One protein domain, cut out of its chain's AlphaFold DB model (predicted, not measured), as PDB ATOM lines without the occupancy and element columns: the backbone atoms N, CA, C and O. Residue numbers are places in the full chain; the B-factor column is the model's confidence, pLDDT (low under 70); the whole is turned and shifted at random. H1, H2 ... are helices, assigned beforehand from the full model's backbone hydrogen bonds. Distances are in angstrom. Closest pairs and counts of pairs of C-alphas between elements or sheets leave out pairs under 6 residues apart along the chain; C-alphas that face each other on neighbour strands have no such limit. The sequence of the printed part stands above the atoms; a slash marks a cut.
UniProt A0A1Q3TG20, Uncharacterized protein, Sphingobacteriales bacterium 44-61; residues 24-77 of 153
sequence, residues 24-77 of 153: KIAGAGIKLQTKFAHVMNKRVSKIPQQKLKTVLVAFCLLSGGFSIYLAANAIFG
ATOM      1  N   LYS A  24     232.472 213.371 220.816       68.69
ATOM      2  CA  LYS A  24     233.271 214.407 220.137       68.69
ATOM      3  C   LYS A  24     234.156 213.838 219.028       68.69
ATOM      4  O   LYS A  24     234.247 214.462 217.973       68.69
ATOM      5  N   ILE A  25     234.774 212.677 219.234       70.19
ATOM      6  CA  ILE A  25     235.625 212.013 218.237       70.19
ATOM      7  C   ILE A  25     234.769 211.459 217.094       70.19
ATOM      8  O   ILE A  25     235.093 211.687 215.933       70.19
ATOM      9  N   ALA A  26     233.633 210.832 217.400       71.94
ATOM     10  CA  ALA A  26     232.659 210.401 216.404       71.94
ATOM     11  C   ALA A  26     232.114 211.602 215.620       71.94
ATOM     12  O   ALA A  26     232.098 211.581 214.393       71.94
ATOM     13  N   GLY A  27     231.763 212.701 216.296       71.12
ATOM     14  CA  GLY A  27     231.315 213.932 215.639       71.12
ATOM     15  C   GLY A  27     232.389 214.579 214.754       71.12
ATOM     16  O   GLY A  27     232.080 215.057 213.661       71.12
ATOM     17  N   ALA A  28     233.653 214.579 215.188       74.62
ATOM     18  CA  ALA A  28     234.782 215.074 214.401       74.62
ATOM     19  C   ALA A  28     235.080 214.168 213.197       74.62
ATOM     20  O   ALA A  28     235.266 214.670 212.088       74.62
ATOM     21  N   GLY A  29     235.049 212.849 213.393       77.12
ATOM     22  CA  GLY A  29     235.211 211.846 212.343       77.12
ATOM     23  C   GLY A  29     234.111 211.940 211.290       77.12
ATOM     24  O   GLY A  29     234.413 212.009 210.102       77.12
ATOM     25  N   ILE A  30     232.849 212.066 211.708       80.56
ATOM     26  CA  ILE A  30     231.710 212.250 210.799       80.56
ATOM     27  C   ILE A  30     231.851 213.570 210.037       80.56
ATOM     28  O   ILE A  30     231.693 213.586 208.818       80.56
ATOM     29  N   LYS A  31     232.215 214.680 210.695       76.81
ATOM     30  CA  LYS A  31     232.459 215.960 210.002       76.81
ATOM     31  C   LYS A  31     233.588 215.852 208.981       76.81
ATOM     32  O   LYS A  31     233.458 216.388 207.881       76.81
ATOM     33  N   LEU A  32     234.669 215.153 209.320       83.38
ATOM     34  CA  LEU A  32     235.794 214.942 208.417       83.38
ATOM     35  C   LEU A  32     235.392 214.070 207.225       83.38
ATOM     36  O   LEU A  32     235.668 214.450 206.092       83.38
ATOM     37  N   GLN A  33     234.674 212.971 207.459       83.31
ATOM     38  CA  GLN A  33     234.140 212.104 206.407       83.31
ATOM     39  C   GLN A  33     233.167 212.852 205.498       83.31
ATOM     40  O   GLN A  33     233.263 212.747 204.281       83.31
ATOM     41  N   THR A  34     232.278 213.671 206.063       83.25
ATOM     42  CA  THR A  34     231.294 214.443 205.289       83.25
ATOM     43  C   THR A  34     231.986 215.517 204.450       83.25
ATOM     44  O   THR A  34     231.666 215.706 203.277       83.25
ATOM     45  N   LYS A  35     232.989 216.197 205.019       84.06
ATOM     46  CA  LYS A  35     233.794 217.197 204.308       84.06
ATOM     47  C   LYS A  35     234.644 216.551 203.217       84.06
ATOM     48  O   LYS A  35     234.710 217.081 202.112       84.06
ATOM     49  N   PHE A  36     235.247 215.402 203.502       84.75
ATOM     50  CA  PHE A  36     236.003 214.624 202.530       84.75
ATOM     51  C   PHE A  36     235.100 214.149 201.391       84.75
ATOM     52  O   PHE A  36     235.412 214.412 200.235       84.75
ATOM     53  N   ALA A  37     233.938 213.571 201.700       83.38
ATOM     54  CA  ALA A  37     232.949 213.164 200.709       83.38
ATOM     55  C   ALA A  37     232.492 214.348 199.849       83.38
ATOM     56  O   ALA A  37     232.416 214.224 198.632       83.38
ATOM     57  N   HIS A  38     232.263 215.522 200.442       83.69
ATOM     58  CA  HIS A  38     231.866 216.712 199.690       83.69
ATOM     59  C   HIS A  38     232.985 217.239 198.776       83.69
ATOM     60  O   HIS A  38     232.738 217.562 197.613       83.69
ATOM     61  N   VAL A  39     234.229 217.291 199.267       82.31
ATOM     62  CA  VAL A  39     235.405 217.701 198.477       82.31
ATOM     63  C   VAL A  39     235.673 216.714 197.346       82.31
ATOM     64  O   VAL A  39     235.921 217.127 196.211       82.31
ATOM     65  N   MET A  40     235.597 215.420 197.643       78.94
ATOM     66  CA  MET A  40     235.819 214.351 196.685       78.94
ATOM     67  C   MET A  40     234.706 214.339 195.637       78.94
ATOM     68  O   MET A  40     235.014 214.340 194.453       78.94
ATOM     69  N   ASN A  41     233.441 214.484 196.036       80.56
ATOM     70  CA  ASN A  41     232.321 214.613 195.106       80.56
ATOM     71  C   ASN A  41     232.475 215.848 194.203       80.56
ATOM     72  O   ASN A  41     232.339 215.731 192.994       80.56
ATOM     73  N   LYS A  42     232.861 217.010 194.749       79.38
ATOM     74  CA  LYS A  42     233.081 218.245 193.967       79.38
ATOM     75  C   LYS A  42     234.266 218.150 192.999       79.38
ATOM     76  O   LYS A  42     234.261 218.812 191.959       79.38
ATOM     77  N   ARG A  43     235.308 217.384 193.343       76.12
ATOM     78  CA  ARG A  43     236.449 217.132 192.447       76.12
ATOM     79  C   ARG A  43     236.114 216.084 191.390       76.12
ATOM     80  O   ARG A  43     236.443 216.295 190.232       76.12
ATOM     81  N   VAL A  44     235.437 215.005 191.770       76.12
ATOM     82  CA  VAL A  44     235.076 213.896 190.876       76.12
ATOM     83  C   VAL A  44     233.960 214.296 189.908       76.12
ATOM     84  O   VAL A  44     234.034 213.940 188.737       76.12
ATOM     85  N   SER A  45     232.990 215.116 190.328       73.38
ATOM     86  CA  SER A  45     231.885 215.573 189.469       73.38
ATOM     87  C   SER A  45     232.335 216.468 188.312       73.38
ATOM     88  O   SER A  45     231.613 216.611 187.331       73.38
ATOM     89  N   LYS A  46     233.515 217.092 188.423       75.00
ATOM     90  CA  LYS A  46     234.113 217.919 187.364       75.00
ATOM     91  C   LYS A  46     234.930 217.109 186.359       75.00
ATOM     92  O   LYS A  46     235.358 217.663 185.351       75.00
ATOM     93  N   ILE A  47     235.182 215.828 186.630       73.88
ATOM     94  CA  ILE A  47     235.977 214.972 185.755       73.88
ATOM     95  C   ILE A  47     235.028 214.283 184.763       73.88
ATOM     96  O   ILE A  47     234.047 213.667 185.182       73.88
ATOM     97  N   PRO A  48     235.299 214.338 183.447       79.56
ATOM     98  CA  PRO A  48     234.506 213.603 182.471       79.56
ATOM     99  C   PRO A  48     234.626 212.091 182.712       79.56
ATOM    100  O   PRO A  48     235.715 211.570 182.964       79.56
ATOM    101  N   GLN A  49     233.508 211.370 182.582       75.25
ATOM    102  CA  GLN A  49     233.383 209.932 182.881       75.25
ATOM    103  C   GLN A  49     234.450 209.063 182.192       75.25
ATOM    104  O   GLN A  49     234.914 208.073 182.752       75.25
ATOM    105  N   GLN A  50     234.893 209.459 180.995       75.69
ATOM    106  CA  GLN A  50     235.965 208.781 180.264       75.69
ATOM    107  C   GLN A  50     237.308 208.845 181.008       75.69
ATOM    108  O   GLN A  50     237.972 207.826 181.159       75.69
ATOM    109  N   LYS A  51     237.677 210.015 181.546       80.06
ATOM    110  CA  LYS A  51     238.911 210.188 182.327       80.06
ATOM    111  C   LYS A  51     238.821 209.477 183.676       80.06
ATOM    112  O   LYS A  51     239.819 208.920 184.118       80.06
ATOM    113  N   LEU A  52     237.638 209.434 184.294       82.81
ATOM    114  CA  LEU A  52     237.423 208.688 185.536       82.81
ATOM    115  C   LEU A  52     237.638 207.180 185.333       82.81
ATOM    116  O   LEU A  52     238.327 206.552 186.132       82.81
ATOM    117  N   LYS A  53     237.127 206.617 184.229       85.38
ATOM    118  CA  LYS A  53     237.390 205.221 183.845       85.38
ATOM    119  C   LYS A  53     238.880 204.968 183.610       85.38
ATOM    120  O   LYS A  53     239.404 203.993 184.134       85.38
ATOM    121  N   THR A  54     239.578 205.849 182.890       86.62
ATOM    122  CA  THR A  54     241.031 205.716 182.672       86.62
ATOM    123  C   THR A  54     241.813 205.743 183.984       86.62
ATOM    124  O   THR A  54     242.679 204.900 184.190       86.62
ATOM    125  N   VAL A  55     241.489 206.671 184.890       86.38
ATOM    126  CA  VAL A  55     242.127 206.756 186.214       86.38
ATOM    127  C   VAL A  55     241.841 205.507 187.043       86.38
ATOM    128  O   VAL A  55     242.744 205.017 187.707       86.38
ATOM    129  N   LEU A  56     240.625 204.960 186.976       87.75
ATOM    130  CA  LEU A  56     240.269 203.737 187.694       87.75
ATOM    131  C   LEU A  56     241.053 202.525 187.179       87.75
ATOM    132  O   LEU A  56     241.610 201.778 187.975       87.75
ATOM    133  N   VAL A  57     241.140 202.352 185.856       91.81
ATOM    134  CA  VAL A  57     241.935 201.276 185.242       91.81
ATOM    135  C   VAL A  57     243.410 201.432 185.610       91.81
ATOM    136  O   VAL A  57     244.029 200.470 186.055       91.81
ATOM    137  N   ALA A  58     243.961 202.642 185.497       91.94
ATOM    138  CA  ALA A  58     245.341 202.922 185.885       91.94
ATOM    139  C   ALA A  58     245.581 202.636 187.374       91.94
ATOM    140  O   ALA A  58     246.568 202.000 187.725       91.94
ATOM    141  N   PHE A  59     244.658 203.036 188.249       92.56
ATOM    142  CA  PHE A  59     244.726 202.754 189.680       92.56
ATOM    143  C   PHE A  59     244.692 201.249 189.970       92.56
ATOM    144  O   PHE A  59     245.507 200.772 190.754       92.56
ATOM    145  N   CYS A  60     243.814 200.487 189.312       92.44
ATOM    146  CA  CYS A  60     243.764 199.030 189.451       92.44
ATOM    147  C   CYS A  60     245.048 198.354 188.959       92.44
ATOM    148  O   CYS A  60     245.531 197.437 189.616       92.44
ATOM    149  N   LEU A  61     245.621 198.804 187.842       94.06
ATOM    150  CA  LEU A  61     246.879 198.258 187.326       94.06
ATOM    151  C   LEU A  61     248.062 198.600 188.233       94.06
ATOM    152  O   LEU A  61     248.895 197.738 188.486       94.06
ATOM    153  N   LEU A  62     248.122 199.824 188.760       92.75
ATOM    154  CA  LEU A  62     249.173 200.241 189.685       92.75
ATOM    155  C   LEU A  62     249.047 199.530 191.031       92.75
ATOM    156  O   LEU A  62     250.015 198.944 191.494       92.75
ATOM    157  N   SER A  63     247.865 199.541 191.650       91.81
ATOM    158  CA  SER A  63     247.640 198.898 192.947       91.81
ATOM    159  C   SER A  63     247.726 197.380 192.841       91.81
ATOM    160  O   SER A  63     248.398 196.754 193.651       91.81
ATOM    161  N   GLY A  64     247.070 196.780 191.846       91.50
ATOM    162  CA  GLY A  64     247.104 195.338 191.617       91.50
ATOM    163  C   GLY A  64     248.489 194.866 191.187       91.50
ATOM    164  O   GLY A  64     249.006 193.900 191.741       91.50
ATOM    165  N   GLY A  65     249.131 195.592 190.270       91.88
ATOM    166  CA  GLY A  65     250.503 195.330 189.847       91.88
ATOM    167  C   GLY A  65     251.496 195.470 190.996       91.88
ATOM    168  O   GLY A  65     252.338 194.598 191.159       91.88
ATOM    169  N   PHE A  66     251.359 196.491 191.845       89.56
ATOM    170  CA  PHE A  66     252.190 196.654 193.038       89.56
ATOM    171  C   PHE A  66     251.956 195.537 194.060       89.56
ATOM    172  O   PHE A  66     252.923 195.008 194.590       89.56
ATOM    173  N   SER A  67     250.709 195.118 194.307       88.44
ATOM    174  CA  SER A  67     250.410 193.989 195.202       88.44
ATOM    175  C   SER A  67     250.990 192.670 194.691       88.44
ATOM    176  O   SER A  67     251.595 191.934 195.467       88.44
ATOM    177  N   ILE A  68     250.845 192.384 193.394       90.75
ATOM    178  CA  ILE A  68     251.419 191.186 192.768       90.75
ATOM    179  C   ILE A  68     252.946 191.270 192.770       90.75
ATOM    180  O   ILE A  68     253.601 190.285 193.090       90.75
ATOM    181  N   TYR A  69     253.517 192.439 192.476       88.31
ATOM    182  CA  TYR A  69     254.956 192.682 192.558       88.31
ATOM    183  C   TYR A  69     255.481 192.451 193.975       88.31
ATOM    184  O   TYR A  69     256.487 191.772 194.138       88.31
ATOM    185  N   LEU A  70     254.788 192.945 195.006       83.94
ATOM    186  CA  LEU A  70     255.168 192.736 196.401       83.94
ATOM    187  C   LEU A  70     255.081 191.255 196.785       83.94
ATOM    188  O   LEU A  70     255.989 190.746 197.431       83.94
ATOM    189  N   ALA A  71     254.027 190.558 196.355       84.19
ATOM    190  CA  ALA A  71     253.858 189.128 196.595       84.19
ATOM    191  C   ALA A  71     254.941 188.299 195.888       84.19
ATOM    192  O   ALA A  71     255.566 187.442 196.505       84.19
ATOM    193  N   ALA A  72     255.224 188.591 194.618       84.06
ATOM    194  CA  ALA A  72     256.281 187.934 193.859       84.06
ATOM    195  C   ALA A  72     257.663 188.229 194.455       84.06
ATOM    196  O   ALA A  72     258.461 187.317 194.623       84.06
ATOM    197  N   ASN A  73     257.929 189.475 194.843       79.38
ATOM    198  CA  ASN A  73     259.181 189.864 195.486       79.38
ATOM    199  C   ASN A  73     259.321 189.276 196.902       79.38
ATOM    200  O   ASN A  73     260.433 189.061 197.361       79.38
ATOM    201  N   ALA A  74     258.223 189.001 197.609       73.38
ATOM    202  CA  ALA A  74     258.245 188.300 198.895       73.38
ATOM    203  C   ALA A  74     258.474 186.784 198.749       73.38
ATOM    204  O   ALA A  74     259.060 186.174 199.635       73.38
ATOM    205  N   ILE A  75     258.021 186.174 197.648       78.12
ATOM    206  CA  ILE A  75     258.149 184.725 197.408       78.12
ATOM    207  C   ILE A  75     259.474 184.377 196.714       78.12
ATOM    208  O   ILE A  75     260.094 183.370 197.042       78.12
ATOM    209  N   PHE A  76     259.909 185.198 195.756       76.38
ATOM    210  CA  PHE A  76     261.080 184.944 194.908       76.38
ATOM    211  C   PHE A  76     262.272 185.861 195.207       76.38
ATOM    212  O   PHE A  76     263.334 185.692 194.611       76.38
ATOM    213  N   GLY A  77     262.116 186.849 196.092       61.62
ATOM    214  CA  GLY A  77     263.204 187.739 196.478       61.62
ATOM    215  C   GLY A  77     264.227 187.010 197.342       61.62
ATOM    216  O   GLY A  77     264.006 186.810 198.534       61.62
TER     217      GLY A  77
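AT A GLANCE: This is residues 24 to 77 of the 153 residues of an uncharacterized protein of Sphingobacteriales bacterium 44-61 (UniProt A0A1Q3TG20). Two long helices, H2 and H1, meet near their ends and open as a wide, flat V, with the tight link of residues 45 to 48 at its corner. The two arms spread away from each other, and the space between them is empty. The printed part has 54 residues, with two named helices in the order H1, H2 and no named strand; the class is all helix. The whole is extended, with a radius of gyration of the C-alphas of 17.2 A and spans of 47 by 35 by 8 A.

HOW THE PARTS SIT: H2, residues 49 to 76, is the longest helix. H1, residues 24 to 44, is close to H2 but not clearly touching: the closest C-alphas, those of Val 44 and Leu 52, are 7.8 A apart. Their lines stand at a steep tilt of 62 degrees, opposite ways. Residues 53 to 77, of which 53 to 76 belong to H2, stand free, as do residues 24 to 43 of H1. In H1 and H2 every O i to N i+4 pair is within hydrogen-bond range.

IN THESE COORDINATES: H2 measures 39.2 A from C-alpha 49 at (233.383, 209.932, 182.881) to C-alpha 76 at (261.080, 184.944, 194.908). H1 measures 29.3 A and begins at C-alpha 24 at (233.271, 214.407, 220.137).

THE WHOLE: The C-alphas farthest apart, those of Lys 24 and Phe 76, are 47.7 A apart. The printed part has no cut and no long link. Residues 24 and 77 have pLDDT under 70.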